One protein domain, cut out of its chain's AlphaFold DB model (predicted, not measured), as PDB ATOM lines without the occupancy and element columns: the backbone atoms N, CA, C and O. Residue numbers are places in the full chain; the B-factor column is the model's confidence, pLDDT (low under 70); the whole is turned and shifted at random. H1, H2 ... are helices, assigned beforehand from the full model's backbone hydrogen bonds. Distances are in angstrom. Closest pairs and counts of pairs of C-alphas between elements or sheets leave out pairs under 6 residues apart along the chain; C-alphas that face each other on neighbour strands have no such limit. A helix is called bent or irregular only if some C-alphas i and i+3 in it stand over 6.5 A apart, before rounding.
ATOM      1  N   MET A  19     282.218 286.292  88.207       97.06
ATOM      2  CA  MET A  19     283.302 287.177  88.653       97.06
ATOM      3  C   MET A  19     283.342 288.492  87.862       97.06
ATOM      4  O   MET A  19     283.501 289.557  88.452       97.06
ATOM      5  N   GLU A  20     283.142 288.421  86.544       97.56
ATOM      6  CA  GLU A  20     283.036 289.579  85.645       97.56
ATOM      7  C   GLU A  20     281.854 290.482  86.034       97.56
ATOM      8  O   GLU A  20     282.004 291.698  86.157       97.56
ATOM      9  N   GLU A  21     280.691 289.889  86.322       97.81
ATOM     10  CA  GLU A  21     279.506 290.622  86.784       97.81
ATOM     11  C   GLU A  21     279.740 291.342  88.107       97.81
ATOM     12  O   GLU A  21     279.430 292.527  88.254       97.81
ATOM     13  N   ARG A  22     280.297 290.621  89.086       98.38
ATOM     14  CA  ARG A  22     280.541 291.157  90.424       98.38
ATOM     15  C   ARG A  22     281.605 292.241  90.400       98.38
ATOM     16  O   ARG A  22     281.435 293.241  91.093       98.38
ATOM     17  N   ALA A  23     282.647 292.093  89.584       98.50
ATOM     18  CA  ALA A  23     283.649 293.132  89.385       98.50
ATOM     19  C   ALA A  23     283.016 294.430  88.857       98.50
ATOM     20  O   ALA A  23     283.254 295.488  89.434       98.50
ATOM     21  N   LEU A  24     282.160 294.365  87.828       98.50
ATOM     22  CA  LEU A  24     281.479 295.553  87.298       98.50
ATOM     23  C   LEU A  24     280.527 296.193  88.311       98.50
ATOM     24  O   LEU A  24     280.533 297.413  88.456       98.50
ATOM     25  N   ALA A  25     279.742 295.388  89.030       98.44
ATOM     26  CA  ALA A  25     278.822 295.895  90.047       98.44
ATOM     27  C   ALA A  25     279.572 296.637  91.168       98.44
ATOM     28  O   ALA A  25     279.239 297.775  91.493       98.44
ATOM     29  N   ILE A  26     280.638 296.034  91.702       98.62
ATOM     30  CA  ILE A  26     281.453 296.636  92.767       98.62
ATOM     31  C   ILE A  26     282.206 297.867  92.248       98.62
ATOM     32  O   ILE A  26     282.295 298.875  92.949       98.62
ATOM     33  N   ALA A  27     282.734 297.822  91.020       98.25
ATOM     34  CA  ALA A  27     283.364 298.986  90.405       98.25
ATOM     35  C   ALA A  27     282.361 300.142  90.266       98.25
ATOM     36  O   ALA A  27     282.695 301.278  90.587       98.25
ATOM     37  N   LEU A  28     281.120 299.861  89.856       98.19
ATOM     38  CA  LEU A  28     280.068 300.869  89.725       98.19
ATOM     39  C   LEU A  28     279.679 301.490  91.074       98.19
ATOM     40  O   LEU A  28     279.433 302.694  91.147       98.19
ATOM     41  N   GLU A  29     279.622 300.689  92.138       97.62
ATOM     42  CA  GLU A  29     279.365 301.161  93.505       97.62
ATOM     43  C   GLU A  29     280.493 302.065  94.024       97.62
ATOM     44  O   GLU A  29     280.227 303.066  94.687       97.62
ATOM     45  N   LYS A  30     281.749 301.740  93.698       97.25
ATOM     46  CA  LYS A  30     282.938 302.505  94.111       97.25
ATOM     47  C   LYS A  30     283.237 303.713  93.218       97.25
ATOM     48  O   LYS A  30     284.100 304.518  93.563       97.25
ATOM     49  N   ALA A  31     282.578 303.839  92.068       95.69
ATOM     50  CA  ALA A  31     282.857 304.907  91.117       95.69
ATOM     51  C   ALA A  31     282.172 306.224  91.529       95.69
ATOM     52  O   ALA A  31     280.941 306.257  91.658       95.69
ATOM     53  N   PRO A  32     282.922 307.335  91.665       90.94
ATOM     54  CA  PRO A  32     282.327 308.652  91.826       90.94
ATOM     55  C   PRO A  32     281.492 309.016  90.592       90.94
ATOM     56  O   PRO A  32     281.731 308.531  89.482       90.94
ATOM     57  N   ALA A  33     280.512 309.903  90.773       87.56
ATOM     58  CA  ALA A  33     279.717 310.415  89.662       87.56
ATOM     59  C   ALA A  33     280.613 311.085  88.602       87.56
ATOM     60  O   ALA A  33     281.562 311.796  88.933       87.56
ATOM     61  N   GLY A  34     280.292 310.874  87.322       91.06
ATOM     62  CA  GLY A  34     281.005 311.472  86.194       91.06
ATOM     63  C   GLY A  34     281.615 310.442  85.244       91.06
ATOM     64  O   GLY A  34     281.077 309.353  85.052       91.06
ATOM     65  N   LEU A  35     282.740 310.810  84.625       89.62
ATOM     66  CA  LEU A  35     283.328 310.072  83.502       89.62
ATOM     67  C   LEU A  35     283.663 308.611  83.841       89.62
ATOM     68  O   LEU A  35     283.417 307.728  83.025       89.62
ATOM     69  N   GLN A  36     284.205 308.343  85.033       91.44
ATOM     70  CA  GLN A  36     284.566 306.981  85.440       91.44
ATOM     71  C   GLN A  36     283.333 306.081  85.568       91.44
ATOM     72  O   GLN A  36     283.341 304.956  85.071       91.44
ATOM     73  N   ARG A  37     282.247 306.597  86.154       95.62
ATOM     74  CA  ARG A  37     280.971 305.884  86.235       95.62
ATOM     75  C   ARG A  37     280.405 305.578  84.849       95.62
ATOM     76  O   ARG A  37     280.074 304.428  84.584       95.62
ATOM     77  N   GLY A  38     280.397 306.564  83.948       96.75
ATOM     78  CA  GLY A  38     279.914 306.380  82.574       96.75
ATOM     79  C   GLY A  38     280.713 305.335  81.785       96.75
ATOM     80  O   GLY A  38     280.141 304.558  81.023       96.75
ATOM     81  N   LYS A  39     282.032 305.243  82.006       96.81
ATOM     82  CA  LYS A  39     282.859 304.170  81.428       96.81
ATOM     83  C   LYS A  39     282.442 302.783  81.931       96.81
ATOM     84  O   LYS A  39     282.374 301.854  81.134       96.81
ATOM     85  N   ILE A  40     282.146 302.633  83.222       98.00
ATOM     86  CA  ILE A  40     281.727 301.347  83.808       98.00
ATOM     87  C   ILE A  40     280.321 300.961  83.343       98.00
ATOM     88  O   ILE A  40     280.096 299.810  82.981       98.00
ATOM     89  N   GLU A  41     279.394 301.916  83.277       98.00
ATOM     90  CA  GLU A  41     278.058 301.705  82.704       98.00
ATOM     91  C   GLU A  41     278.161 301.230  81.248       98.00
ATOM     92  O   GLU A  41     277.529 300.244  80.866       98.00
ATOM     93  N   ARG A  42     279.068 301.827  80.464       97.75
ATOM     94  CA  ARG A  42     279.369 301.353  79.112       97.75
ATOM     95  C   ARG A  42     279.920 299.922  79.087       97.75
ATOM     96  O   ARG A  42     279.550 299.151  78.204       97.75
ATOM     97  N   LEU A  43     280.787 299.538  80.027       98.38
ATOM     98  CA  LEU A  43     281.253 298.149  80.126       98.38
ATOM     99  C   LEU A  43     280.112 297.183  80.449       98.38
ATOM    100  O   LEU A  43     280.073 296.095  79.885       98.38
ATOM    101  N   ILE A  44     279.161 297.575  81.296       98.38
ATOM    102  CA  ILE A  44     277.975 296.761  81.597       98.38
ATOM    103  C   ILE A  44     277.145 296.530  80.326       98.38
ATOM    104  O   ILE A  44     276.773 295.393  80.043       98.38
ATOM    105  N   GLU A  45     276.925 297.565  79.509       98.00
ATOM    106  CA  GLU A  45     276.242 297.424  78.214       98.00
ATOM    107  C   GLU A  45     276.983 296.472  77.263       98.00
ATOM    108  O   GLU A  45     276.369 295.602  76.635       98.00
ATOM    109  N   LEU A  46     278.309 296.626  77.159       98.12
ATOM    110  CA  LEU A  46     279.150 295.771  76.322       98.12
ATOM    111  C   LEU A  46     279.127 294.320  76.809       98.12
ATOM    112  O   LEU A  46     279.013 293.414  75.985       98.12
ATOM    113  N   ARG A  47     279.141 294.092  78.127       97.81
ATOM    114  CA  ARG A  47     278.978 292.762  78.721       97.81
ATOM    115  C   ARG A  47     277.632 292.159  78.346       97.81
ATOM    116  O   ARG A  47     277.576 291.010  77.920       97.81
ATOM    117  N   SER A  48     276.539 292.911  78.468       96.94
ATOM    118  CA  SER A  48     275.216 292.414  78.077       96.94
ATOM    119  C   SER A  48     275.158 292.025  76.598       96.94
ATOM    120  O   SER A  48     274.479 291.061  76.248       96.94
ATOM    121  N   ALA A  49     275.862 292.750  75.722       96.62
ATOM    122  CA  ALA A  49     276.004 292.359  74.323       96.62
ATOM    123  C   ALA A  49     276.834 291.079  74.159       96.62
ATOM    124  O   ALA A  49     276.386 290.157  73.480       96.62
ATOM    125  N   LEU A  50     277.986 290.992  74.824       97.25
ATOM    126  CA  LEU A  50     278.862 289.822  74.794       97.25
ATOM    127  C   LEU A  50     278.158 288.551  75.286       97.25
ATOM    128  O   LEU A  50     278.272 287.512  74.645       97.25
ATOM    129  N   MET A  51     277.361 288.636  76.353       97.06
ATOM    130  CA  MET A  51     276.581 287.500  76.861       97.06
ATOM    131  C   MET A  51     275.638 286.918  75.801       97.06
ATOM    132  O   MET A  51     275.569 285.703  75.656       97.06
ATOM    133  N   ARG A  52     275.000 287.755  74.969       95.88
ATOM    134  CA  ARG A  52     274.161 287.264  73.858       95.88
ATOM    135  C   ARG A  52     274.970 286.508  72.802       95.88
ATOM    136  O   ARG A  52     274.489 285.510  72.265       95.88
ATOM    137  N   HIS A  53     276.187 286.967  72.503       96.06
ATOM    138  CA  HIS A  53     277.093 286.259  71.595       96.06
ATOM    139  C   HIS A  53     277.552 284.919  72.190       96.06
ATOM    140  O   HIS A  53     277.496 283.906  71.494       96.06
ATOM    141  N   ARG A  54     277.915 284.891  73.481       95.56
ATOM    142  CA  ARG A  54     278.285 283.669  74.221       95.56
ATOM    143  C   ARG A  54     277.146 282.641  74.219       95.56
ATOM    144  O   ARG A  54     277.382 281.471  73.918       95.56
ATOM    145  N   ASP A  55     275.915 283.076  74.483       93.75
ATOM    146  CA  ASP A  55     274.734 282.206  74.496       93.75
ATOM    147  C   ASP A  55     274.445 281.632  73.105       93.75
ATOM    148  O   ASP A  55     274.246 280.425  72.958       93.75
ATOM    149  N   THR A  56     274.490 282.478  72.070       93.81
ATOM    150  CA  THR A  56     274.283 282.058  70.674       93.81
ATOM    151  C   THR A  56     275.337 281.034  70.250       93.81
ATOM    152  O   THR A  56     274.995 279.978  69.720       93.81
ATOM    153  N   HIS A  57     276.612 281.303  70.544       94.19
ATOM    154  CA  HIS A  57     277.710 280.390  70.232       94.19
ATOM    155  C   HIS A  57     277.582 279.060  70.986       94.19
ATOM    156  O   HIS A  57     277.788 277.997  70.406       94.19
ATOM    157  N   THR A  58     277.180 279.092  72.260       92.69
ATOM    158  CA  THR A  58     276.962 277.878  73.064       92.69
ATOM    159  C   THR A  58     275.831 277.025  72.489       92.69
ATOM    160  O   THR A  58     275.979 275.810  72.355       92.69
ATOM    161  N   GLN A  59     274.714 277.645  72.101       91.94
ATOM    162  CA  GLN A  59     273.593 276.948  71.465       91.94
ATOM    163  C   GLN A  59     274.003 276.317  70.131       91.94
ATOM    164  O   GLN A  59     273.693 275.152  69.879       91.94
ATOM    165  N   GLU A  60     274.743 277.054  69.301       93.62
ATOM    166  CA  GLU A  60     275.275 276.551  68.034       93.62
ATOM    167  C   GLU A  60     276.243 275.377  68.249       93.62
ATOM    168  O   GLU A  60     276.122 274.347  67.583       93.62
ATOM    169  N   ALA A  61     277.158 275.497  69.215       92.44
ATOM    170  CA  ALA A  61     278.112 274.451  69.567       92.44
ATOM    171  C   ALA A  61     277.409 273.158  70.006       92.44
ATOM    172  O   ALA A  61     277.782 272.067  69.566       92.44
ATOM    173  N   VAL A  62     276.363 273.268  70.833       91.50
ATOM    174  CA  VAL A  62     275.543 272.123  71.249       91.50
ATOM    175  C   VAL A  62     274.813 271.510  70.054       91.50
ATOM    176  O   VAL A  62     274.883 270.297  69.869       91.50
ATOM    177  N   ALA A  63     274.173 272.324  69.211       92.12
ATOM    178  CA  ALA A  63     273.429 271.839  68.050       92.12
ATOM    179  C   ALA A  63     274.330 271.091  67.054       92.12
ATOM    180  O   ALA A  63     273.995 269.989  66.618       92.12
ATOM    181  N   LYS A  64     275.505 271.644  66.732       93.38
ATOM    182  CA  LYS A  64     276.487 271.000  65.847       93.38
ATOM    183  C   LYS A  64     277.054 269.719  66.449       93.38
ATOM    184  O   LYS A  64     277.162 268.709  65.759       93.38
ATOM    185  N   ARG A  65     277.336 269.714  67.754       92.94
ATOM    186  CA  ARG A  65     277.744 268.507  68.478       92.94
ATOM    187  C   ARG A  65     276.678 267.407  68.392       92.94
ATOM    188  O   ARG A  65     276.989 266.266  68.056       92.94
ATOM    189  N   HIS A  66     275.411 267.747  68.617       92.50
ATOM    190  CA  HIS A  66     274.298 266.803  68.471       92.50
ATOM    191  C   HIS A  66     274.128 266.316  67.030       92.50
ATOM    192  O   HIS A  66     273.870 265.132  66.830       92.50
ATOM    193  N   ALA A  67     274.346 267.174  66.028       92.00
ATOM    194  CA  ALA A  67     274.323 266.786  64.616       92.00
ATOM    195  C   ALA A  67     275.409 265.752  64.259       92.00
ATOM    196  O   ALA A  67     275.198 264.926  63.374       92.00
ATOM    197  N   ARG A  68     276.537 265.740  64.983       93.06
ATOM    198  CA  ARG A  68     277.573 264.693  64.889       93.06
ATOM    199  C   ARG A  68     277.247 263.426  65.695       93.06
ATOM    200  O   ARG A  68     278.026 262.480  65.688       93.06
ATOM    201  N   GLY A  69     276.110 263.386  66.392       91.06
ATOM    202  CA  GLY A  69     275.705 262.275  67.262       91.06
ATOM    203  C   GLY A  69     276.396 262.268  68.630       91.06
ATOM    204  O   GLY A  69     276.254 261.313  69.393       91.06
ATOM    205  N   GLU A  70     277.131 263.326  68.973       91.56
ATOM    206  CA  GLU A  70     277.871 263.445  70.229       91.56
ATOM    207  C   GLU A  70     276.947 263.951  71.351       91.56
ATOM    208  O   GLU A  70     277.040 265.093  71.783       91.56
ATOM    209  N   ILE A  71     276.030 263.126  71.850       91.69
ATOM    210  CA  ILE A  71     275.097 263.515  72.926       91.69
ATOM    211  C   ILE A  71     275.645 263.045  74.279       91.69
ATOM    212  O   ILE A  71     276.042 261.888  74.428       91.69
ATOM    213  N   TYR A  72     275.696 263.928  75.279       92.12
ATOM    214  CA  TYR A  72     276.187 263.542  76.603       92.12
ATOM    215  C   TYR A  72     275.122 262.781  77.389       92.12
ATOM    216  O   TYR A  72     273.940 263.118  77.385       92.12
ATOM    217  N   SER A  73     275.557 261.751  78.117       91.81
ATOM    218  CA  SER A  73     274.687 261.041  79.050       91.81
ATOM    219  C   SER A  73     274.318 261.930  80.240       91.81
ATOM    220  O   SER A  73     275.075 262.819  80.638       91.81
ATOM    221  N   LYS A  74     273.197 261.612  80.897       92.81
ATOM    222  CA  LYS A  74     272.777 262.261  82.152       92.81
ATOM    223  C   LYS A  74     273.880 262.244  83.219       92.81
ATOM    224  O   LYS A  74     274.108 263.250  83.881       92.81
ATOM    225  N   SER A  75     274.597 261.125  83.348       93.50
ATOM    226  CA  SER A  75     275.721 260.994  84.283       93.50
ATOM    227  C   SER A  75     276.906 261.890  83.923       93.50
ATOM    228  O   SER A  75     277.523 262.462  84.817       93.50
ATOM    229  N   ARG A  76     277.208 262.052  82.628       93.56
ATOM    230  CA  ARG A  76     278.277 262.941  82.167       93.56
ATOM    231  C   ARG A  76     277.933 264.402  82.426       93.56
ATOM    232  O   ARG A  76     278.783 265.119  82.937       93.56
ATOM    233  N   VAL A  77     276.702 264.828  82.139       93.62
ATOM    234  CA  VAL A  77     276.259 266.198  82.449       93.62
ATOM    235  C   VAL A  77     276.282 266.456  83.956       93.62
ATOM    236  O   VAL A  77     276.801 267.480  84.387       93.62
ATOM    237  N   ALA A  78     275.812 265.510  84.775       93.75
ATOM    238  CA  ALA A  78     275.879 265.638  86.232       93.75
ATOM    239  C   ALA A  78     277.324 265.786  86.741       93.75
ATOM    240  O   ALA A  78     277.581 266.615  87.609       93.75
ATOM    241  N   ALA A  79     278.270 265.029  86.176       94.75
ATOM    242  CA  ALA A  79     279.686 265.159  86.511       94.75
ATOM    243  C   ALA A  79     280.264 266.516  86.081       94.75
ATOM    244  O   ALA A  79     280.993 267.127  86.855       94.75
ATOM    245  N   ILE A  80     279.918 267.008  84.884       92.75
ATOM    246  CA  ILE A  80     280.320 268.346  84.416       92.75
ATOM    247  C   ILE A  80     279.820 269.416  85.390       92.75
ATOM    248  O   ILE A  80     280.622 270.202  85.885       92.75
ATOM    249  N   ASN A  81     278.531 269.394  85.732       93.19
ATOM    250  CA  ASN A  81     277.938 270.379  86.637       93.19
ATOM    251  C   ASN A  81     278.547 270.309  88.048       93.19
ATOM    252  O   ASN A  81     278.719 271.340  88.687       93.19
ATOM    253  N   ALA A  82     278.930 269.120  88.525       92.88
ATOM    254  CA  ALA A  82     279.590 268.953  89.822       92.88
ATOM    255  C   ALA A  82     281.040 269.474  89.862       92.88
ATOM    256  O   ALA A  82     281.566 269.704  90.948       92.88
ATOM    257  N   MET A  83     281.697 269.643  88.707       91.62
ATOM    258  CA  MET A  83     283.039 270.233  88.609       91.62
ATOM    259  C   MET A  83     283.015 271.762  88.500       91.62
ATOM    260  O   MET A  83     284.073 272.389  88.569       91.62
ATOM    261  N   MET A  84     281.841 272.368  88.301       87.94
ATOM    262  CA  MET A  84     281.725 273.819  88.206       87.94
ATOM    263  C   MET A  84     282.002 274.471  89.567       87.94
ATOM    264  O   MET A  84     281.628 273.908  90.599       87.94
ATOM    265  N   PRO A  85     282.635 275.659  89.596       87.19
ATOM    266  CA  PRO A  85     282.816 276.401  90.836       87.19
ATOM    267  C   PRO A  85     281.469 276.665  91.503       87.19
ATOM    268  O   PRO A  85     280.527 277.113  90.848       87.19
ATOM    269  N   ASP A  86     281.384 276.428  92.807       92.19
ATOM    270  CA  ASP A  86     280.204 276.798  93.572       92.19
ATOM    271  C   ASP A  86     280.194 278.303  93.882       92.19
ATOM    272  O   ASP A  86     281.226 278.988  93.905       92.19
ATOM    273  N   LYS A  87     278.998 278.827  94.153       94.31
ATOM    274  CA  LYS A  87     278.808 280.254  94.411       94.31
ATOM    275  C   LYS A  87     279.559 280.736  95.659       94.31
ATOM    276  O   LYS A  87     280.046 281.861  95.656       94.31
ATOM    277  N   ALA A  88     279.656 279.930  96.718       95.62
ATOM    278  CA  ALA A  88     280.281 280.365  97.966       95.62
ATOM    279  C   ALA A  88     281.793 280.579  97.786       95.62
ATOM    280  O   ALA A  88     282.327 281.597  98.225       95.62
ATOM    281  N   SER A  89     282.456 279.680  97.057       94.38
ATOM    282  CA  SER A  89     283.861 279.828  96.660       94.38
ATOM    283  C   SER A  89     284.093 281.067  95.779       94.38
ATOM    284  O   SER A  89     285.040 281.840  95.976       94.38
ATOM    285  N   GLN A  90     283.186 281.330  94.834       95.44
ATOM    286  CA  GLN A  90     283.258 282.549  94.029       95.44
ATOM    287  C   GLN A  90     283.017 283.819  94.864       95.44
ATOM    288  O   GLN A  90     283.721 284.806  94.672       95.44
ATOM    289  N   ASP A  91     282.090 283.804  95.824       97.38
ATOM    290  CA  ASP A  91     281.846 284.930  96.737       97.38
ATOM    291  C   ASP A  91     283.078 285.248  97.599       97.38
ATOM    292  O   ASP A  91     283.420 286.418  97.788       97.38
ATOM    293  N   GLU A  92     283.793 284.228  98.077       96.69
ATOM    294  CA  GLU A  92     285.063 284.403  98.790       96.69
ATOM    295  C   GLU A  92     286.128 285.052  97.892       96.69
ATOM    296  O   GLU A  92     286.839 285.980  98.306       96.69
ATOM    297  N   SER A  93     286.191 284.625  96.628       96.25
ATOM    298  CA  SER A  93     287.071 285.226  95.624       96.25
ATOM    299  C   SER A  93     286.699 286.687  95.357       96.25
ATOM    300  O   SER A  93     287.581 287.543  95.308       96.25
ATOM    301  N   VAL A  94     285.406 287.016  95.260       97.62
ATOM    302  CA  VAL A  94     284.913 288.398  95.119       97.62
ATOM    303  C   VAL A  94     285.319 289.250  96.320       97.62
ATOM    304  O   VAL A  94     285.793 290.379  96.150       97.62
ATOM    305  N   ALA A  95     285.167 288.723  97.535       96.44
ATOM    306  CA  ALA A  95     285.542 289.431  98.749       96.44
ATOM    307  C   ALA A  95     287.046 289.718  98.802       96.44
ATOM    308  O   ALA A  95     287.460 290.821  99.165       96.44
ATOM    309  N   THR A  96     287.863 288.748  98.399       95.75
ATOM    310  CA  THR A  96     289.324 288.858  98.431       95.75
ATOM    311  C   THR A  96     289.866 289.747  97.314       95.75
ATOM    312  O   THR A  96     290.729 290.586  97.569       95.75
ATOM    313  N   LEU A  97     289.359 289.591  96.091       96.38
ATOM    314  CA  LEU A  97     289.893 290.269  94.911       96.38
ATOM    315  C   LEU A  97     289.291 291.660  94.712       96.38
ATOM    316  O   LEU A  97     290.033 292.585  94.392       96.38
ATOM    317  N   TYR A  98     287.979 291.835  94.900       98.19
ATOM    318  CA  TYR A  98     287.273 293.049  94.466       98.19
ATOM    319  C   TYR A  98     286.850 293.954  95.623       98.19
ATOM    320  O   TYR A  98     287.111 295.155  95.578       98.19
ATOM    321  N   LEU A  99     286.248 293.417  96.691       97.12
ATOM    322  CA  LEU A  99     285.753 294.268  97.788       97.12
ATOM    323  C   LEU A  99     286.877 295.026  98.511       97.12
ATOM    324  O   LEU A  99     286.671 296.172  98.917       97.12
ATOM    325  N   ARG A 100     288.065 294.415  98.608       96.38
ATOM    326  CA  ARG A 100     289.270 295.001  99.225       96.38
ATOM    327  C   ARG A 100     289.923 296.113  98.407       96.38
ATOM    328  O   ARG A 100     290.783 296.808  98.942       96.38
ATOM    329  N   GLN A 101     289.557 296.282  97.138       97.81
ATOM    330  CA  GLN A 101     290.135 297.346  96.322       97.81
ATOM    331  C   GLN A 101     289.639 298.713  96.813       97.81
ATOM    332  O   GLN A 101     288.455 298.846  97.152       97.81
ATOM    333  N   PRO A 102     290.516 299.728  96.867       95.88
ATOM    334  CA  PRO A 102     290.170 301.030  97.432       95.88
ATOM    335  C   PRO A 102     289.124 301.775  96.593       95.88
ATOM    336  O   PRO A 102     288.264 302.450  97.150       95.88
ATOM    337  N   ASP A 103     289.155 301.605  95.273       96.94
ATOM    338  CA  ASP A 103     288.331 302.342  94.321       96.94
ATOM    339  C   ASP A 103     287.906 301.465  93.129       96.94
ATOM    340  O   ASP A 103     288.242 300.279  93.037       96.94
ATOM    341  N   ALA A 104     287.119 302.049  92.224       97.44
ATOM    342  CA  ALA A 104     286.639 301.374  91.024       97.44
ATOM    343  C   ALA A 104     287.778 300.962  90.079       97.44
ATOM    344  O   ALA A 104     287.723 299.891  89.476       97.44
ATOM    345  N   GLU A 105     288.822 301.785  89.964       97.31
ATOM    346  CA  GLU A 105     289.967 301.509  89.097       97.31
ATOM    347  C   GLU A 105     290.729 300.263  89.560       97.31
ATOM    348  O   GLU A 105     291.033 299.388  88.748       97.31
ATOM    349  N   GLY A 106     290.966 300.131  90.866       97.75
ATOM    350  CA  GLY A 106     291.585 298.961  91.477       97.75
ATOM    351  C   GLY A 106     290.798 297.679  91.210       97.75
ATOM    352  O   GLY A 106     291.399 296.647  90.910       97.75
ATOM    353  N   VAL A 107     289.459 297.738  91.231       98.44
ATOM    354  CA  VAL A 107     288.602 296.594  90.862       98.44
ATOM    355  C   VAL A 107     288.791 296.213  89.396       98.44
ATOM    356  O   VAL A 107     289.031 295.041  89.100       98.44
ATOM    357  N   LEU A 108     288.730 297.190  88.482       98.25
ATOM    358  CA  LEU A 108     288.904 296.944  87.048       98.25
ATOM    359  C   LEU A 108     290.294 296.368  86.742       98.25
ATOM    360  O   LEU A 108     290.392 295.376  86.017       98.25
ATOM    361  N   LYS A 109     291.355 296.941  87.327       98.12
ATOM    362  CA  LYS A 109     292.734 296.451  87.188       98.12
ATOM    363  C   LYS A 109     292.880 295.029  87.726       98.12
ATOM    364  O   LYS A 109     293.494 294.191  87.068       98.12
ATOM    365  N   MET A 110     292.312 294.740  88.900       97.81
ATOM    366  CA  MET A 110     292.384 293.407  89.499       97.81
ATOM    367  C   MET A 110     291.706 292.361  88.614       97.81
ATOM    368  O   MET A 110     292.322 291.343  88.311       97.81
ATOM    369  N   HIS A 111     290.482 292.627  88.148       97.69
ATOM    370  CA  HIS A 111     289.772 291.706  87.261       97.69
ATOM    371  C   HIS A 111     290.549 291.453  85.962       97.69
ATOM    372  O   HIS A 111     290.774 290.304  85.593       97.69
ATOM    373  N   ALA A 112     291.037 292.509  85.306       97.19
ATOM    374  CA  ALA A 112     291.798 292.368  84.068       97.19
ATOM    375  C   ALA A 112     293.067 291.513  84.253       97.19
ATOM    376  O   ALA A 112     293.329 290.619  83.444       97.19
ATOM    377  N   ARG A 113     293.814 291.711  85.350       95.94
ATOM    378  CA  ARG A 113     295.002 290.898  85.672       95.94
ATOM    379  C   ARG A 113     294.669 289.423  85.880       95.94
ATOM    380  O   ARG A 113     295.411 288.570  85.405       95.94
ATOM    381  N   THR A 114     293.581 289.119  86.587       93.44
ATOM    382  CA  THR A 114     293.210 287.733  86.911       93.44
ATOM    383  C   THR A 114     292.500 287.012  85.773       93.44
ATOM    384  O   THR A 114     292.511 285.785  85.742       93.44
ATOM    385  N   SER A 115     291.854 287.750  84.867       92.75
ATOM    386  CA  SER A 115     290.846 287.177  83.970       92.75
ATOM    387  C   SER A 115     291.070 287.448  82.486       92.75
ATOM    388  O   SER A 115     290.421 286.782  81.691       92.75
ATOM    389  N   PHE A 116     291.978 288.347  82.081       93.75
ATOM    390  CA  PHE A 116     292.207 288.621  80.654       93.75
ATOM    391  C   PHE A 116     293.538 288.101  80.128       93.75
ATOM    392  O   PHE A 116     293.528 287.348  79.160       93.75
ATOM    393  N   ALA A 117     294.673 288.456  80.742       88.50
ATOM    394  CA  ALA A 117     295.986 288.214  80.128       88.50
ATOM    395  C   ALA A 117     296.201 286.745  79.717       88.50
ATOM    396  O   ALA A 117     296.435 286.451  78.549       88.50
ATOM    397  N   TYR A 118     296.056 285.819  80.666       91.44
ATOM    398  CA  TYR A 118     296.227 284.390  80.402       91.44
ATOM    399  C   TYR A 118     295.043 283.782  79.642       91.44
ATOM    400  O   TYR A 118     295.235 282.980  78.731       91.44
ATOM    401  N   VAL A 119     293.813 284.150  80.017       91.50
ATOM    402  CA  VAL A 119     292.589 283.536  79.479       91.50
ATOM    403  C   VAL A 119     292.441 283.824  77.991       91.50
ATOM    404  O   VAL A 119     292.226 282.884  77.233       91.50
ATOM    405  N   LEU A 120     292.627 285.076  77.562       90.75
ATOM    406  CA  LEU A 120     292.497 285.453  76.153       90.75
ATOM    407  C   LEU A 120     293.532 284.740  75.289       90.75
ATOM    408  O   LEU A 120     293.181 284.196  74.248       90.75
ATOM    409  N   VAL A 121     294.788 284.684  75.746       90.94
ATOM    410  CA  VAL A 121     295.850 283.960  75.039       90.94
ATOM    411  C   VAL A 121     295.514 282.474  74.956       90.94
ATOM    412  O   VAL A 121     295.576 281.894  73.879       90.94
ATOM    413  N   SER A 122     295.113 281.858  76.069       91.31
ATOM    414  CA  SER A 122     294.715 280.450  76.100       91.31
ATOM    415  C   SER A 122     293.574 280.160  75.123       91.31
ATOM    416  O   SER A 122     293.695 279.268  74.287       91.31
ATOM    417  N   GLN A 123     292.490 280.939  75.174       90.31
ATOM    418  CA  GLN A 123     291.330 280.764  74.296       90.31
ATOM    419  C   GLN A 123     291.707 280.937  72.825       90.31
ATOM    420  O   GLN A 123     291.366 280.079  72.014       90.31
ATOM    421  N   ARG A 124     292.489 281.974  72.500       88.50
ATOM    422  CA  ARG A 124     292.984 282.217  71.144       88.50
ATOM    423  C   ARG A 124     293.780 281.033  70.617       88.50
ATOM    424  O   ARG A 124     293.497 280.528  69.540       88.50
ATOM    425  N   LEU A 125     294.722 280.529  71.416       88.25
ATOM    426  CA  LEU A 125     295.503 279.351  71.059       88.25
ATOM    427  C   LEU A 125     294.581 278.140  70.797       88.25
ATOM    428  O   LEU A 125     294.823 277.385  69.856       88.25
ATOM    429  N   MET A 126     293.510 277.950  71.562       89.56
ATOM    430  CA  MET A 126     292.599 276.807  71.401       89.56
ATOM    431  C   MET A 126     291.660 276.897  70.189       89.56
ATOM    432  O   MET A 126     291.073 275.879  69.827       89.56
ATOM    433  N   VAL A 127     291.544 278.048  69.511       89.25
ATOM    434  CA  VAL A 127     290.638 278.228  68.355       89.25
ATOM    435  C   VAL A 127     290.856 277.159  67.281       89.25
ATOM    436  O   VAL A 127     289.893 276.578  66.779       89.25
ATOM    437  N   LYS A 128     292.113 276.848  66.954       84.12
ATOM    438  CA  LYS A 128     292.452 275.857  65.921       84.12
ATOM    439  C   LYS A 128     292.162 274.405  66.309       84.12
ATOM    440  O   LYS A 128     292.119 273.546  65.434       84.12
ATOM    441  N   ASP A 129     291.991 274.137  67.603       87.12
ATOM    442  CA  ASP A 129     291.722 272.797  68.128       87.12
ATOM    443  C   ASP A 129     290.212 272.475  68.109       87.12
ATOM    444  O   ASP A 129     289.807 271.341  68.385       87.12
ATOM    445  N   HIS A 130     289.362 273.449  67.749       90.31
ATOM    446  CA  HIS A 130     287.945 273.213  67.493       90.31
ATOM    447  C   HIS A 130     287.721 272.356  66.239       90.31
ATOM    448  O   HIS A 130     288.523 272.322  65.306       90.31
ATOM    449  N   THR A 131     286.575 271.670  66.194       91.56
ATOM    450  CA  THR A 131     286.167 270.907  65.009       91.56
ATOM    451  C   THR A 131     286.004 271.834  63.796       91.56
ATOM    452  O   THR A 131     285.626 272.993  63.979       91.56
ATOM    453  N   PRO A 132     286.240 271.366  62.551       92.50
ATOM    454  CA  PRO A 132     286.217 272.231  61.363       92.50
ATOM    455  C   PRO A 132     284.928 273.048  61.183       92.50
ATOM    456  O   PRO A 132     284.966 274.168  60.685       92.50
ATOM    457  N   ASP A 133     283.789 272.512  61.621       92.25
ATOM    458  CA  ASP A 133     282.483 273.174  61.597       92.25
ATOM    459  C   ASP A 133     282.302 274.243  62.691       92.25
ATOM    460  O   ASP A 133     281.353 275.023  62.625       92.25
ATOM    461  N   MET A 134     283.191 274.297  63.686       94.38
ATOM    462  CA  MET A 134     283.155 275.222  64.823       94.38
ATOM    463  C   MET A 134     284.248 276.289  64.805       94.38
ATOM    464  O   MET A 134     284.051 277.320  65.444       94.38
ATOM    465  N   VAL A 135     285.360 276.080  64.088       92.69
ATOM    466  CA  VAL A 135     286.515 277.002  64.088       92.69
ATOM    467  C   VAL A 135     286.100 278.441  63.783       92.69
ATOM    468  O   VAL A 135     286.505 279.358  64.491       92.69
ATOM    469  N   GLU A 136     285.255 278.656  62.774       91.88
ATOM    470  CA  GLU A 136     284.841 280.013  62.407       91.88
ATOM    471  C   GLU A 136     283.981 280.676  63.492       91.88
ATOM    472  O   GLU A 136     284.216 281.821  63.866       91.88
ATOM    473  N   GLY A 137     283.042 279.933  64.083       93.50
ATOM    474  CA  GLY A 137     282.266 280.429  65.219       93.50
ATOM    475  C   GLY A 137     283.148 280.741  66.434       93.50
ATOM    476  O   GLY A 137     282.906 281.730  67.123       93.50
ATOM    477  N   ALA A 138     284.185 279.929  66.670       93.38
ATOM    478  CA  ALA A 138     285.165 280.133  67.736       93.38
ATOM    479  C   ALA A 138     286.006 281.405  67.507       93.38
ATOM    480  O   ALA A 138     286.230 282.165  68.447       93.38
ATOM    481  N   ARG A 139     286.403 281.694  66.260       92.69
ATOM    482  CA  ARG A 139     287.079 282.956  65.901       92.69
ATOM    483  C   ARG A 139     286.207 284.171  66.177       92.69
ATOM    484  O   ARG A 139     286.665 285.125  66.799       92.69
ATOM    485  N   VAL A 140     284.942 284.121  65.760       93.25
ATOM    486  CA  VAL A 140     284.006 285.235  65.955       93.25
ATOM    487  C   VAL A 140     283.805 285.524  67.441       93.25
ATOM    488  O   VAL A 140     283.895 286.681  67.857       93.25
ATOM    489  N   ILE A 141     283.563 284.500  68.271       94.88
ATOM    490  CA  ILE A 141     283.399 284.730  69.713       94.88
ATOM    491  C   ILE A 141     284.699 285.229  70.353       94.88
ATOM    492  O   ILE A 141     284.637 286.168  71.143       94.88
ATOM    493  N   GLN A 142     285.864 284.708  69.952       93.31
ATOM    494  CA  GLN A 142     287.164 285.194  70.423       93.31
ATOM    495  C   GLN A 142     287.353 286.690  70.128       93.31
ATOM    496  O   GLN A 142     287.759 287.449  71.006       93.31
ATOM    497  N   GLU A 143     286.986 287.157  68.933       92.25
ATOM    498  CA  GLU A 143     287.057 288.582  68.584       92.25
ATOM    499  C   GLU A 143     286.145 289.445  69.481       92.25
ATOM    500  O   GLU A 143     286.488 290.573  69.862       92.25
ATOM    501  N   HIS A 144     284.965 288.933  69.840       95.25
ATOM    502  CA  HIS A 144     284.065 289.595  70.783       95.25
ATOM    503  C   HIS A 144     284.644 289.654  72.206       95.25
ATOM    504  O   HIS A 144     284.578 290.725  72.819       95.25
ATOM    505  N   GLU A 145     285.233 288.562  72.703       95.50
ATOM    506  CA  GLU A 145     285.913 288.502  74.008       95.50
ATOM    507  C   GLU A 145     287.061 289.514  74.085       95.50
ATOM    508  O   GLU A 145     287.116 290.350  74.990       95.50
ATOM    509  N   GLU A 146     287.943 289.513  73.084       93.12
ATOM    510  CA  GLU A 146     289.095 290.411  73.045       93.12
ATOM    511  C   GLU A 146     288.664 291.876  72.962       93.12
ATOM    512  O   GLU A 146     289.198 292.734  73.664       93.12
ATOM    513  N   ARG A 147     287.634 292.188  72.166       94.44
ATOM    514  CA  ARG A 147     287.082 293.546  72.081       94.44
ATOM    515  C   ARG A 147     286.516 294.027  73.413       94.44
ATOM    516  O   ARG A 147     286.687 295.201  73.748       94.44
ATOM    517  N   PHE A 148     285.846 293.156  74.162       97.12
ATOM    518  CA  PHE A 148     285.347 293.497  75.490       97.12
ATOM    519  C   PHE A 148     286.491 293.727  76.481       97.12
ATOM    520  O   PHE A 148     286.513 294.763  77.150       97.12
ATOM    521  N   ALA A 149     287.482 292.836  76.514       96.31
ATOM    522  CA  ALA A 149     288.656 292.993  77.365       96.31
ATOM    523  C   ALA A 149     289.445 294.273  77.041       96.31
ATOM    524  O   ALA A 149     289.852 294.997  77.950       96.31
ATOM    525  N   ARG A 150     289.590 294.624  75.756       94.00
ATOM    526  CA  ARG A 150     290.185 295.900  75.330       94.00
ATOM    527  C   ARG A 150     289.404 297.098  75.850       94.00
ATOM    528  O   ARG A 150     289.998 298.017  76.410       94.00
ATOM    529  N   ALA A 151     288.080 297.093  75.694       96.62
ATOM    530  CA  ALA A 151     287.237 298.169  76.209       96.62
ATOM    531  C   ALA A 151     287.377 298.307  77.734       96.62
ATOM    532  O   ALA A 151     287.437 299.424  78.247       96.62
ATOM    533  N   TRP A 152     287.484 297.186  78.448       98.06
ATOM    534  CA  TRP A 152     287.714 297.160  79.889       98.06
ATOM    535  C   TRP A 152     289.063 297.763  80.277       98.06
ATOM    536  O   TRP A 152     289.116 298.630  81.147       98.06
ATOM    537  N   ILE A 153     290.153 297.341  79.633       96.12
ATOM    538  CA  ILE A 153     291.493 297.875  79.902       96.12
ATOM    539  C   ILE A 153     291.531 299.379  79.581       96.12
ATOM    540  O   ILE A 153     291.990 300.167  80.403       96.12
ATOM    541  N   ALA A 154     290.952 299.810  78.458       94.50
ATOM    542  CA  ALA A 154     290.866 301.226  78.092       94.50
ATOM    543  C   ALA A 154     290.006 302.054  79.069       94.50
ATOM    544  O   ALA A 154     290.247 303.249  79.272       94.50
ATOM    545  N   ALA A 155     289.001 301.446  79.710       96.38
ATOM    546  CA  ALA A 155     288.187 302.122  80.717       96.38
ATOM    547  C   ALA A 155     289.017 302.541  81.941       96.38
ATOM    548  O   ALA A 155     288.764 303.619  82.490       96.38
ATOM    549  N   VAL A 156     290.043 301.760  82.303       96.12
ATOM    550  CA  VAL A 156     291.026 302.125  83.338       96.12
ATOM    551  C   VAL A 156     291.713 303.446  82.978       96.12
ATOM    552  O   VAL A 156     291.801 304.337  83.814       96.12
ATOM    553  N   GLY A 157     292.111 303.627  81.714       91.06
ATOM    554  CA  GLY A 157     292.696 304.879  81.221       91.06
ATOM    555  C   GLY A 157     294.139 305.128  81.672       91.06
ATOM    556  O   GLY A 157     294.586 306.275  81.679       91.06
ATOM    557  N   ASP A 158     294.857 304.069  82.046       93.75
ATOM    558  CA  ASP A 158     296.249 304.103  82.494       93.75
ATOM    559  C   ASP A 158     297.148 303.401  81.463       93.75
ATOM    560  O   ASP A 158     297.107 302.181  81.306       93.75
ATOM    561  N   LYS A 159     297.999 304.178  80.781       92.75
ATOM    562  CA  LYS A 159     298.922 303.668  79.751       92.75
ATOM    563  C   LYS A 159     299.967 302.695  80.298       92.75
ATOM    564  O   LYS A 159     300.419 301.808  79.573       92.75
ATOM    565  N   SER A 160     300.379 302.869  81.554       95.69
ATOM    566  CA  SER A 160     301.327 301.947  82.185       95.69
ATOM    567  C   SER A 160     300.666 300.592  82.422       95.69
ATOM    568  O   SER A 160     301.266 299.558  82.145       95.69
ATOM    569  N   PHE A 161     299.390 300.602  82.809       95.75
ATOM    570  CA  PHE A 161     298.591 299.394  82.958       95.75
ATOM    571  C   PHE A 161     298.291 298.710  81.619       95.75
ATOM    572  O   PHE A 161     298.393 297.493  81.522       95.75
ATOM    573  N   GLU A 162     297.982 299.470  80.565       93.19
ATOM    574  CA  GLU A 162     297.870 298.918  79.205       93.19
ATOM    575  C   GLU A 162     299.158 298.195  78.784       93.19
ATOM    576  O   GLU A 162     299.100 297.087  78.254       93.19
ATOM    577  N   SER A 163     300.318 298.792  79.073       91.06
ATOM    578  CA  SER A 163     301.624 298.192  78.778       91.06
ATOM    579  C   SER A 163     301.868 296.924  79.607       91.06
ATOM    580  O   SER A 163     302.270 295.908  79.043       91.06
ATOM    581  N   GLU A 164     301.544 296.949  80.908       94.50
ATOM    582  CA  GLU A 164     301.605 295.779  81.801       94.50
ATOM    583  C   GLU A 164     300.760 294.619  81.252       94.50
ATOM    584  O   GLU A 164     301.205 293.473  81.216       94.50
ATOM    585  N   MET A 165     299.532 294.895  80.804       94.31
ATOM    586  CA  MET A 165     298.636 293.855  80.295       94.31
ATOM    587  C   MET A 165     299.172 293.193  79.023       94.31
ATOM    588  O   MET A 165     299.065 291.973  78.893       94.31
ATOM    589  N   ARG A 166     299.792 293.966  78.124       90.62
ATOM    590  CA  ARG A 166     300.432 293.425  76.914       90.62
ATOM    591  C   ARG A 166     301.648 292.573  77.249       90.62
ATOM    592  O   ARG A 166     301.817 291.499  76.680       90.62
ATOM    593  N   GLU A 167     302.477 293.016  78.192       91.19
ATOM    594  CA  GLU A 167     303.618 292.233  78.678       91.19
ATOM    595  C   GLU A 167     303.158 290.890  79.258       91.19
ATOM    596  O   GLU A 167     303.627 289.840  78.820       91.19
ATOM    597  N   ARG A 168     302.134 290.895  80.119       93.50
ATOM    598  CA  ARG A 168     301.536 289.663  80.660       93.50
ATOM    599  C   ARG A 168     300.958 288.745  79.581       93.50
ATOM    600  O   ARG A 168     300.994 287.527  79.733       93.50
ATOM    601  N   GLN A 169     300.396 289.293  78.504       92.38
ATOM    602  CA  GLN A 169     299.932 288.485  77.370       92.38
ATOM    603  C   GLN A 169     301.104 287.838  76.626       92.38
ATOM    604  O   GLN A 169     301.034 286.651  76.318       92.38
ATOM    605  N   ARG A 170     302.215 288.556  76.407       90.81
ATOM    606  CA  ARG A 170     303.439 287.967  75.832       90.81
ATOM    607  C   ARG A 170     304.017 286.867  76.723       90.81
ATOM    608  O   ARG A 170     304.369 285.800  76.223       90.81
ATOM    609  N   GLU A 171     304.042 287.068  78.040       90.88
ATOM    610  CA  GLU A 171     304.440 286.036  79.012       90.88
ATOM    611  C   GLU A 171     303.521 284.804  78.957       90.88
ATOM    612  O   GLU A 171     303.984 283.656  78.984       90.88
ATOM    613  N   ALA A 172     302.208 285.023  78.841       92.25
ATOM    614  CA  ALA A 172     301.242 283.947  78.677       92.25
ATOM    615  C   ALA A 172     301.467 283.190  77.361       92.25
ATOM    616  O   ALA A 172     301.433 281.960  77.373       92.25
ATOM    617  N   ILE A 173     301.773 283.878  76.253       90.62
ATOM    618  CA  ILE A 173     302.131 283.242  74.975       90.62
ATOM    619  C   ILE A 173     303.387 282.387  75.152       90.62
ATOM    620  O   ILE A 173     303.379 281.213  74.782       90.62
ATOM    621  N   ALA A 174     304.440 282.925  75.771       88.19
ATOM    622  CA  ALA A 174     305.681 282.192  76.022       88.19
ATOM    623  C   ALA A 174     305.446 280.900  76.831       88.19
ATOM    624  O   ALA A 174     306.087 279.876  76.575       88.19
ATOM    625  N   THR A 175     304.495 280.940  77.770       89.50
ATOM    626  CA  THR A 175     304.126 279.815  78.641       89.50
ATOM    627  C   THR A 175     303.235 278.787  77.943       89.50
ATOM    628  O   THR A 175     303.444 277.583  78.089       89.50
ATOM    629  N   LEU A 176     302.223 279.247  77.205       89.69
ATOM    630  CA  LEU A 176     301.164 278.409  76.638       89.69
ATOM    631  C   LEU A 176     301.489 277.871  75.245       89.69
ATOM    632  O   LEU A 176     300.911 276.869  74.815       89.69
ATOM    633  N   ARG A 177     302.406 278.516  74.517       89.69
ATOM    634  CA  ARG A 177     302.809 278.068  73.186       89.69
ATOM    635  C   ARG A 177     303.475 276.695  73.269       89.69
ATOM    636  O   ARG A 177     304.460 276.485  73.975       89.69
TER     637      ARG A 177
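Overview. This is residues 19 to 177 of the 291 residues of an uncharacterized protein of Usitatibacter rugosus (UniProt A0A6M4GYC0). The model is an elongated bundle built on one very long helix, H2, with H7 packed beside it and running opposite ways; H1 and H5 complete a ring of four with them near one end. H4 packs on H1 and H5, H6 packs on H7 beyond H5, H8 packs on H6, and residues 72 to 89, which hold H3, stand free as an arch. The printed part has 159 residues with eight named helices, H1 to H8 in order, and no named strand: the class is all helix. It is compact, with a radius of gyration of the C-alphas of 17.6 A, and spans 53 by 33 by 29 A.

Arrangement. H1, residues 19 to 30, and H2, residues 35 to 67, form a helical hairpin at a shallow tilt of 13 degrees; residues 24 to 28 alone touch residues 37 to 44, closest at the C-alphas of Leu 28 and Ile 40, 6.2 A. H3, residues 74 to 83, touches no helix. H4, residues 87 to 99, touches H1 at a steep tilt of 40 degrees, with the C-alphas of Ala 23 and Tyr 98 closest at 6.2 A. H5, residues 104 to 115, touches H1 opposite ways at 12 degrees, a shallow tilt, with the C-alphas of Ala 27 and Ala 104 closest at 4.1 A. H6, residues 117 to 129, and H7, residues 135 to 156, form a helical hairpin, with the C-alphas of Val 127 and Ala 138 closest at 5.8 A. H7 touches H2, opposite ways at a shallow tilt of 13 degrees, with the C-alphas of Lys 39 and Ala 155 closest at 5.8 A. H1, H2, H5 and H7 are a bundle, four helices side by side; H5 and H7 are hubs, touching 4 helices each. H8, residues 159 to 176, touches residues 117 to 122 of H6, with the C-alphas of Ala 117 and Gln 169 closest at 4.8 A. Every O i to N i+4 pair is within hydrogen-bond range in H1, H3, H5, H7 and H8; in H2 it is 28 of 29, in H4 8 of 9, in H6 6 of 9.

Along the chain. H1 begins at C-alpha 19 (283.302, 287.177, 88.653). H2 is 48.1 A long, H7 32.0 A and H8 25.5 A. H4 and H6 are only just irregular: C-alphas 96 and 99 are 6.51 A apart, C-alphas 125 and 128 6.9 A. H8 ends at C-alpha 176 (301.164, 278.409, 76.638).

Size, cuts and confidence. The two C-alphas farthest apart, of Ala 33 and Gly 69, are 53.2 A apart. The printed part has no cut and no long link. Its mean pLDDT is 94.1, and no printed residue is under 70.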